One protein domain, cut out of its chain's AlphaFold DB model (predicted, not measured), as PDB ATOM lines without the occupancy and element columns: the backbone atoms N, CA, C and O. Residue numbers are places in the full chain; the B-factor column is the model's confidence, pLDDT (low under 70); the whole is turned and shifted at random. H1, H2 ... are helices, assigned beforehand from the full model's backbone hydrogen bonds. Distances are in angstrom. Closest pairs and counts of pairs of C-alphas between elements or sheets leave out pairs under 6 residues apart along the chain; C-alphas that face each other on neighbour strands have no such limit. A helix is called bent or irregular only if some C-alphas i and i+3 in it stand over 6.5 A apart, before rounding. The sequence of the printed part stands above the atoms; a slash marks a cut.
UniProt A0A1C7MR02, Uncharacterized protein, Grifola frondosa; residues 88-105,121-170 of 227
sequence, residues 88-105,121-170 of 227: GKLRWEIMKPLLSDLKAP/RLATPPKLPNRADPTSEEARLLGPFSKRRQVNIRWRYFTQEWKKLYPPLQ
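AT A GLANCE: This is residues 88 to 105 and 121 to 170 of the 227 residues of an uncharacterized protein of Grifola frondosa (UniProt A0A1C7MR02). One long helix, H3, makes the backbone of a loose, drawn-out shape, with the shorter helix H1 slanting past one side of it and the small helix H2 set beyond its first residue, Lys 147. A long loop, residues 121 to 136, runs toward H2, the chain folds back there into H3, and at the far end of H3 a tail sticks out, residues 163 to 170 standing free, of which 163 and 164 belong to H3. The printed part has 68 residues with three named helices, in the order H1, H2, H3, and no named strand; its class is all helix. The whole is loose, with a radius of gyration of the C-alphas of 14.1 A and spans of 50 by 22 by 21 A, the free tail adding to the length.

IN THESE COORDINATES: Find C-alpha 89 at (159.900, 181.672, 125.827); from there H1 runs through residues 89 to 100, 16.1 A from first to last C-alpha. It is irregular, but only just: C-alphas 94 and 97 are 6.8 A apart, and its line is a rough one. After the cut, look along residues 121 to 136, 16 residues with no named element, to C-alpha 137 at (149.353, 146.817, 137.613), where H2 begins; it holds residues 137 to 142. H3 holds residues 147 to 164, 26.4 A from first to last C-alpha, and ends at C-alpha 164, at (153.867, 167.559, 113.350).

HOW THE PARTS SIT: Look first at Leu 99 in H1 and Val 151 in H3: their C-alphas, the closest of the two helices, are 6.7 A apart. H1 and H3 only just touch, with 3 pairs of C-alphas within 8 A, made by residue 99 of H1 and residues 151 to 155 of H3 alone. They run opposite ways at a steep tilt of 49 degrees, 11.6 A from centre to centre. H2 touches no helix: it is apart from H1 and apart from H3, though a tight link of 4 residues joins it to H3. In the backbone, every O i to N i+4 pair of H2 is within hydrogen-bond range, against 6 of 8 in H1 and 12 of 14 in H3.

THE WHOLE: The two C-alphas farthest apart, those of Leu 141 and Gln 170, are 51.0 A from each other. Without the residues that stand free, the body has 60 residues and spans 39 by 23 by 19 A. Residues 106 to 120 are not printed, and C-alphas 105 and 121 are 16.2 A apart across this cut, which lies in the link from H1 to H2. The model's mean pLDDT over the printed part is 82.4; look for values under 70 at residue 102, residues 121 to 124 and residues 169 to 170.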
ATOM      1  N   GLY A  88     161.902 178.673 122.395       90.25
ATOM      2  CA  GLY A  88     162.077 179.840 123.259       90.25
ATOM      3  C   GLY A  88     160.984 180.027 124.312       90.25
ATOM      4  O   GLY A  88     160.404 179.061 124.800       90.25
ATOM      5  N   LYS A  89     160.764 181.289 124.701       90.19
ATOM      6  CA  LYS A  89     159.900 181.672 125.827       90.19
ATOM      7  C   LYS A  89     158.423 181.374 125.553       90.19
ATOM      8  O   LYS A  89     157.791 180.742 126.387       90.19
ATOM      9  N   LEU A  90     157.927 181.727 124.365       89.56
ATOM     10  CA  LEU A  90     156.532 181.486 123.981       89.56
ATOM     11  C   LEU A  90     156.179 179.994 124.031       89.56
ATOM     12  O   LEU A  90     155.137 179.620 124.556       89.56
ATOM     13  N   ARG A  91     157.095 179.123 123.581       88.75
ATOM     14  CA  ARG A  91     156.923 177.673 123.729       88.75
ATOM     15  C   ARG A  91     156.704 177.274 125.182       88.75
ATOM     16  O   ARG A  91     155.838 176.461 125.478       88.75
ATOM     17  N   TRP A  92     157.541 177.793 126.074       89.50
ATOM     18  CA  TRP A  92     157.452 177.470 127.491       89.50
ATOM     19  C   TRP A  92     156.141 177.968 128.096       89.50
ATOM     20  O   TRP A  92     155.525 177.235 128.856       89.50
ATOM     21  N   GLU A  93     155.690 179.166 127.732       88.69
ATOM     22  CA  GLU A  93     154.423 179.732 128.207       88.69
ATOM     23  C   GLU A  93     153.216 178.917 127.744       88.69
ATOM     24  O   GLU A  93     152.336 178.643 128.550       88.69
ATOM     25  N   ILE A  94     153.222 178.445 126.495       85.19
ATOM     26  CA  ILE A  94     152.181 177.554 125.965       85.19
ATOM     27  C   ILE A  94     152.226 176.183 126.656       85.19
ATOM     28  O   ILE A  94     151.193 175.602 126.974       85.19
ATOM     29  N   MET A  95     153.425 175.645 126.901       83.44
ATOM     30  CA  MET A  95     153.584 174.309 127.483       83.44
ATOM     31  C   MET A  95     153.362 174.265 128.995       83.44
ATOM     32  O   MET A  95     152.912 173.245 129.506       83.44
ATOM     33  N   LYS A  96     153.709 175.323 129.732       85.19
ATOM     34  CA  LYS A  96     153.722 175.325 131.201       85.19
ATOM     35  C   LYS A  96     152.366 174.926 131.810       85.19
ATOM     36  O   LYS A  96     152.390 174.037 132.660       85.19
ATOM     37  N   PRO A  97     151.208 175.469 131.377       83.31
ATOM     38  CA  PRO A  97     149.905 175.054 131.902       83.31
ATOM     39  C   PRO A  97     149.649 173.553 131.732       83.31
ATOM     40  O   PRO A  97     149.179 172.900 132.657       83.31
ATOM     41  N   LEU A  98     150.060 172.984 130.593       75.88
ATOM     42  CA  LEU A  98     149.902 171.556 130.291       75.88
ATOM     43  C   LEU A  98     150.787 170.651 131.164       75.88
ATOM     44  O   LEU A  98     150.540 169.451 131.270       75.88
ATOM     45  N   LEU A  99     151.853 171.200 131.755       79.38
ATOM     46  CA  LEU A  99     152.796 170.455 132.590       79.38
ATOM     47  C   LEU A  99     152.514 170.601 134.085       79.38
ATOM     48  O   LEU A  99     152.819 169.672 134.831       79.38
ATOM     49  N   SER A 100     152.006 171.757 134.517       78.38
ATOM     50  CA  SER A 100     151.840 172.086 135.933       78.38
ATOM     51  C   SER A 100     150.621 171.407 136.556       78.38
ATOM     52  O   SER A 100     150.796 170.727 137.564       78.38
ATOM     53  N   ASP A 101     149.438 171.499 135.939       71.75
ATOM     54  CA  ASP A 101     148.191 171.080 136.587       71.75
ATOM     55  C   ASP A 101     147.308 170.236 135.664       71.75
ATOM     56  O   ASP A 101     146.616 170.738 134.786       71.75
ATOM     57  N   LEU A 102     147.276 168.924 135.917       65.75
ATOM     58  CA  LEU A 102     146.352 167.993 135.246       65.75
ATOM     59  C   LEU A 102     144.881 168.266 135.565       65.75
ATOM     60  O   LEU A 102     144.006 167.839 134.821       65.75
ATOM     61  N   LYS A 103     144.623 168.898 136.713       72.25
ATOM     62  CA  LYS A 103     143.277 169.181 137.218       72.25
ATOM     63  C   LYS A 103     142.821 170.608 136.927       72.25
ATOM     64  O   LYS A 103     141.703 170.948 137.299       72.25
ATOM     65  N   ALA A 104     143.668 171.445 136.321       71.06
ATOM     66  CA  ALA A 104     143.238 172.783 135.949       71.06
ATOM     67  C   ALA A 104     142.082 172.670 134.940       71.06
ATOM     68  O   ALA A 104     142.171 171.856 134.013       71.06
ATOM     69  N   PRO A 105     140.997 173.446 135.115       71.12
ATOM     70  CA  PRO A 105     139.933 173.494 134.126       71.12
ATOM     71  C   PRO A 105     140.542 173.920 132.790       71.12
ATOM     72  O   PRO A 105     141.340 174.860 132.729       71.12
ATOM     73  N   ARG A 121     144.260 162.432 124.366       66.50
ATOM     74  CA  ARG A 121     145.663 162.212 123.963       66.50
ATOM     75  C   ARG A 121     146.634 163.251 124.530       66.50
ATOM     76  O   ARG A 121     147.836 162.994 124.558       66.50
ATOM     77  N   LEU A 122     146.147 164.421 124.947       65.44
ATOM     78  CA  LEU A 122     146.944 165.427 125.657       65.44
ATOM     79  C   LEU A 122     147.087 165.082 127.147       65.44
ATOM     80  O   LEU A 122     148.176 165.250 127.695       65.44
ATOM     81  N   ALA A 123     146.027 164.568 127.782       67.69
ATOM     82  CA  ALA A 123     146.040 164.165 129.192       67.69
ATOM     83  C   ALA A 123     146.830 162.861 129.427       67.69
ATOM     84  O   ALA A 123     147.720 162.806 130.283       67.69
ATOM     85  N   THR A 124     146.549 161.839 128.620       68.62
ATOM     86  CA  THR A 124     147.201 160.525 128.627       68.62
ATOM     87  C   THR A 124     147.746 160.225 127.234       68.62
ATOM     88  O   THR A 124     147.091 159.592 126.404       68.62
ATOM     89  N   PRO A 125     148.961 160.711 126.923       73.44
ATOM     90  CA  PRO A 125     149.583 160.410 125.653       73.44
ATOM     91  C   PRO A 125     149.700 158.907 125.379       73.44
ATOM     92  O   PRO A 125     150.215 158.186 126.228       73.44
ATOM     93  N   PRO A 126     149.353 158.436 124.166       74.44
ATOM     94  CA  PRO A 126     149.364 157.016 123.805       74.44
ATOM     95  C   PRO A 126     150.761 156.372 123.832       74.44
ATOM     96  O   PRO A 126     150.879 155.161 123.713       74.44
ATOM     97  N   LYS A 127     151.833 157.169 123.971       72.81
ATOM     98  CA  LYS A 127     153.212 156.681 124.163       72.81
ATOM     99  C   LYS A 127     153.640 156.596 125.634       72.81
ATOM    100  O   LYS A 127     154.824 156.374 125.897       72.81
ATOM    101  N   LEU A 128     152.754 156.855 126.597       75.50
ATOM    102  CA  LEU A 128     153.071 156.603 128.002       75.50
ATOM    103  C   LEU A 128     153.105 155.089 128.234       75.50
ATOM    104  O   LEU A 128     152.169 154.409 127.829       75.50
ATOM    105  N   PRO A 129     154.153 154.543 128.873       84.56
ATOM    106  CA  PRO A 129     154.080 153.179 129.385       84.56
ATOM    107  C   PRO A 129     152.969 153.099 130.440       84.56
ATOM    108  O   PRO A 129     152.773 154.066 131.181       84.56
ATOM    109  N   ASN A 130     152.295 151.952 130.537       84.56
ATOM    110  CA  ASN A 130     151.167 151.737 131.454       84.56
ATOM    111  C   ASN A 130     151.533 152.098 132.902       84.56
ATOM    112  O   ASN A 130     150.739 152.719 133.602       84.56
ATOM    113  N   ARG A 131     152.791 151.861 133.300       87.81
ATOM    114  CA  ARG A 131     153.389 152.314 134.569       87.81
ATOM    115  C   ARG A 131     153.193 153.798 134.926       87.81
ATOM    116  O   ARG A 131     153.359 154.174 136.087       87.81
ATOM    117  N   ALA A 132     152.932 154.677 133.960       82.38
ATOM    118  CA  ALA A 132     152.691 156.092 134.240       82.38
ATOM    119  C   ALA A 132     151.369 156.338 134.982       82.38
ATOM    120  O   ALA A 132     151.278 157.330 135.709       82.38
ATOM    121  N   ASP A 133     150.399 155.436 134.838       83.56
ATOM    122  CA  ASP A 133     149.132 155.511 135.550       83.56
ATOM    123  C   ASP A 133     149.279 154.840 136.922       83.56
ATOM    124  O   ASP A 133     149.642 153.662 136.996       83.56
ATOM    125  N   PRO A 134     149.000 155.551 138.033       83.56
ATOM    126  CA  PRO A 134     149.192 155.015 139.383       83.56
ATOM    127  C   PRO A 134     148.246 153.849 139.701       83.56
ATOM    128  O   PRO A 134     148.494 153.092 140.633       83.56
ATOM    129  N   THR A 135     147.165 153.704 138.935       87.56
ATOM    130  CA  THR A 135     146.192 152.615 139.050       87.56
ATOM    131  C   THR A 135     146.597 151.356 138.281       87.56
ATOM    132  O   THR A 135     145.981 150.315 138.497       87.56
ATOM    133  N   SER A 136     147.615 151.425 137.414       91.44
ATOM    134  CA  SER A 136     148.063 150.289 136.599       91.44
ATOM    135  C   SER A 136     148.757 149.201 137.425       91.44
ATOM    136  O   SER A 136     149.424 149.480 138.425       91.44
ATOM    137  N   GLU A 137     148.660 147.947 136.977       93.94
ATOM    138  CA  GLU A 137     149.353 146.817 137.613       93.94
ATOM    139  C   GLU A 137     150.878 146.962 137.562       93.94
ATOM    140  O   GLU A 137     151.554 146.678 138.547       93.94
ATOM    141  N   GLU A 138     151.436 147.504 136.473       91.31
ATOM    142  CA  GLU A 138     152.874 147.795 136.383       91.31
ATOM    143  C   GLU A 138     153.332 148.812 137.435       91.31
ATOM    144  O   GLU A 138     154.436 148.690 137.969       91.31
ATOM    145  N   ALA A 139     152.513 149.827 137.737       93.56
ATOM    146  CA  ALA A 139     152.823 150.783 138.795       93.56
ATOM    147  C   ALA A 139     152.728 150.144 140.186       93.56
ATOM    148  O   ALA A 139     153.509 150.516 141.060       93.56
ATOM    149  N   ARG A 140     151.831 149.169 140.386       93.75
ATOM    150  CA  ARG A 140     151.769 148.376 141.625       93.75
ATOM    151  C   ARG A 140     152.989 147.465 141.776       93.75
ATOM    152  O   ARG A 140     153.553 147.403 142.860       93.75
ATOM    153  N   LEU A 141     153.419 146.817 140.691       96.19
ATOM    154  CA  LEU A 141     154.536 145.870 140.695       96.19
ATOM    155  C   LEU A 141     155.902 146.563 140.804       96.19
ATOM    156  O   LEU A 141     156.754 146.146 141.579       96.19
ATOM    157  N   LEU A 142     156.132 147.618 140.017       94.06
ATOM    158  CA  LEU A 142     157.437 148.285 139.908       94.06
ATOM    159  C   LEU A 142     157.515 149.608 140.687       94.06
ATOM    160  O   LEU A 142     158.582 150.225 140.744       94.06
ATOM    161  N   GLY A 143     156.395 150.087 141.227       94.00
ATOM    162  CA  GLY A 143     156.256 151.400 141.852       94.00
ATOM    163  C   GLY A 143     155.980 152.534 140.845       94.00
ATOM    164  O   GLY A 143     156.462 152.493 139.698       94.00
ATOM    165  N   PRO A 144     155.254 153.593 141.260       92.94
ATOM    166  CA  PRO A 144     154.913 154.724 140.399       92.94
ATOM    167  C   PRO A 144     156.154 155.532 139.994       92.94
ATOM    168  O   PRO A 144     157.154 155.600 140.711       92.94
ATOM    169  N   PHE A 145     156.105 156.197 138.835       89.56
ATOM    170  CA  PHE A 145     157.201 157.080 138.430       89.56
ATOM    171  C   PHE A 145     157.316 158.317 139.320       89.56
ATOM    172  O   PHE A 145     156.317 158.938 139.679       89.56
ATOM    173  N   SER A 146     158.553 158.768 139.547       91.31
ATOM    174  CA  SER A 146     158.809 160.081 140.139       91.31
ATOM    175  C   SER A 146     158.222 161.209 139.278       91.31
ATOM    176  O   SER A 146     158.222 161.131 138.044       91.31
ATOM    177  N   LYS A 147     157.786 162.308 139.918       85.69
ATOM    178  CA  LYS A 147     157.205 163.486 139.235       85.69
ATOM    179  C   LYS A 147     158.090 163.983 138.083       85.69
ATOM    180  O   LYS A 147     157.605 164.239 136.986       85.69
ATOM    181  N   ARG A 148     159.413 164.030 138.290       87.25
ATOM    182  CA  ARG A 148     160.391 164.432 137.262       87.25
ATOM    183  C   ARG A 148     160.350 163.528 136.028       87.25
ATOM    184  O   ARG A 148     160.431 164.024 134.906       87.25
ATOM    185  N   ARG A 149     160.232 162.208 136.211       88.31
ATOM    186  CA  ARG A 149     160.182 161.255 135.094       88.31
ATOM    187  C   ARG A 149     158.864 161.361 134.329       88.31
ATOM    188  O   ARG A 149     158.907 161.360 133.102       88.31
ATOM    189  N   GLN A 150     157.742 161.556 135.024       86.25
ATOM    190  CA  GLN A 150     156.441 161.816 134.394       86.25
ATOM    191  C   GLN A 150     156.479 163.083 133.522       86.25
ATOM    192  O   GLN A 150     156.157 163.027 132.333       86.25
ATOM    193  N   VAL A 151     156.970 164.200 134.076       84.44
ATOM    194  CA  VAL A 151     157.139 165.472 133.348       84.44
ATOM    195  C   VAL A 151     158.040 165.293 132.125       84.44
ATOM    196  O   VAL A 151     157.691 165.742 131.035       84.44
ATOM    197  N   ASN A 152     159.164 164.583 132.259       88.50
ATOM    198  CA  ASN A 152     160.079 164.336 131.143       88.50
ATOM    199  C   ASN A 152     159.443 163.510 130.016       88.50
ATOM    200  O   ASN A 152     159.663 163.816 128.842       88.50
ATOM    201  N   ILE A 153     158.683 162.459 130.341       85.12
ATOM    202  CA  ILE A 153     158.015 161.629 129.328       85.12
ATOM    203  C   ILE A 153     156.958 162.457 128.588       85.12
ATOM    204  O   ILE A 153     156.954 162.478 127.356       85.12
ATOM    205  N   ARG A 154     156.135 163.219 129.319       83.75
ATOM    206  CA  ARG A 154     155.144 164.128 128.723       83.75
ATOM    207  C   ARG A 154     155.789 165.196 127.849       83.75
ATOM    208  O   ARG A 154     155.356 165.402 126.719       83.75
ATOM    209  N   TRP A 155     156.874 165.811 128.319       86.19
ATOM    210  CA  TRP A 155     157.646 166.778 127.540       86.19
ATOM    211  C   TRP A 155     158.144 166.181 126.219       86.19
ATOM    212  O   TRP A 155     158.048 166.826 125.171       86.19
ATOM    213  N   ARG A 156     158.664 164.945 126.245       86.69
ATOM    214  CA  ARG A 156     159.115 164.234 125.039       86.69
ATOM    215  C   ARG A 156     157.968 163.997 124.067       86.69
ATOM    216  O   ARG A 156     158.126 164.323 122.894       86.69
ATOM    217  N   TYR A 157     156.839 163.477 124.550       85.44
ATOM    218  CA  TYR A 157     155.654 163.263 123.723       85.44
ATOM    219  C   TYR A 157     155.182 164.569 123.085       85.44
ATOM    220  O   TYR A 157     155.103 164.665 121.864       85.44
ATOM    221  N   PHE A 158     154.977 165.612 123.891       83.06
ATOM    222  CA  PHE A 158     154.492 166.893 123.391       83.06
ATOM    223  C   PHE A 158     155.457 167.502 122.374       83.06
ATOM    224  O   PHE A 158     155.040 167.982 121.331       83.06
ATOM    225  N   THR A 159     156.768 167.418 122.619       84.00
ATOM    226  CA  THR A 159     157.775 167.889 121.656       84.00
ATOM    227  C   THR A 159     157.709 167.124 120.329       84.00
ATOM    228  O   THR A 159     158.014 167.701 119.288       84.00
ATOM    229  N   GLN A 160     157.351 165.835 120.344       86.06
ATOM    230  CA  GLN A 160     157.166 165.045 119.124       86.06
ATOM    231  C   GLN A 160     155.888 165.447 118.384       86.06
ATOM    232  O   GLN A 160     155.952 165.665 117.179       86.06
ATOM    233  N   GLU A 161     154.763 165.589 119.086       84.38
ATOM    234  CA  GLU A 161     153.498 166.007 118.469       84.38
ATOM    235  C   GLU A 161     153.566 167.444 117.939       84.38
ATOM    236  O   GLU A 161     153.153 167.714 116.816       84.38
ATOM    237  N   TRP A 162     154.199 168.360 118.676       81.19
ATOM    238  CA  TRP A 162     154.352 169.760 118.272       81.19
ATOM    239  C   TRP A 162     155.150 169.930 116.973       81.19
ATOM    240  O   TRP A 162     154.926 170.873 116.221       81.19
ATOM    241  N   LYS A 163     156.072 169.005 116.671       81.00
ATOM    242  CA  LYS A 163     156.807 169.002 115.395       81.00
ATOM    243  C   LYS A 163     155.924 168.650 114.198       81.00
ATOM    244  O   LYS A 163     156.278 169.026 113.086       81.00
ATOM    245  N   LYS A 164     154.810 167.942 114.412       82.38
ATOM    246  CA  LYS A 164     153.867 167.559 113.350       82.38
ATOM    247  C   LYS A 164     152.942 168.710 112.958       82.38
ATOM    248  O   LYS A 164     152.478 168.759 111.826       82.38
ATOM    249  N   LEU A 165     152.682 169.633 113.884       79.25
ATOM    250  CA  LEU A 165     151.841 170.802 113.643       79.25
ATOM    251  C   LEU A 165     152.626 171.842 112.842       79.25
ATOM    252  O   LEU A 165     153.472 172.544 113.401       79.25
ATOM    253  N   TYR A 166     152.381 171.936 111.535       73.12
ATOM    254  CA  TYR A 166     152.927 173.010 110.699       73.12
ATOM    255  C   TYR A 166     152.332 174.365 111.106       73.12
ATOM    256  O   TYR A 166     151.148 174.422 111.445       73.12
ATOM    257  N   PRO A 167     153.124 175.456 111.110       73.31
ATOM    258  CA  PRO A 167     152.560 176.781 111.304       73.31
ATOM    259  C   PRO A 167     151.522 177.032 110.202       73.31
ATOM    260  O   PRO A 167     151.764 176.630 109.060       73.31
ATOM    261  N   PRO A 168     150.388 177.682 110.514       71.75
ATOM    262  CA  PRO A 168     149.433 178.080 109.498       71.75
ATOM    263  C   PRO A 168     150.116 179.115 108.604       71.75
ATOM    264  O   PRO A 168     150.208 180.299 108.936       71.75
ATOM    265  N   LEU A 169     150.664 178.645 107.487       67.25
ATOM    266  CA  LEU A 169     151.106 179.510 106.414       67.25
ATOM    267  C   LEU A 169     149.824 180.023 105.769       67.25
ATOM    268  O   LEU A 169     149.087 179.255 105.155       67.25
ATOM    269  N   GLN A 170     149.526 181.306 105.963       65.50
ATOM    270  CA  GLN A 170     148.529 181.984 105.147       65.50
ATOM    271  C   GLN A 170     149.068 181.971 103.715       65.50
ATOM    272  O   GLN A 170     149.923 182.779 103.357       65.50
TER     273      GLN A 170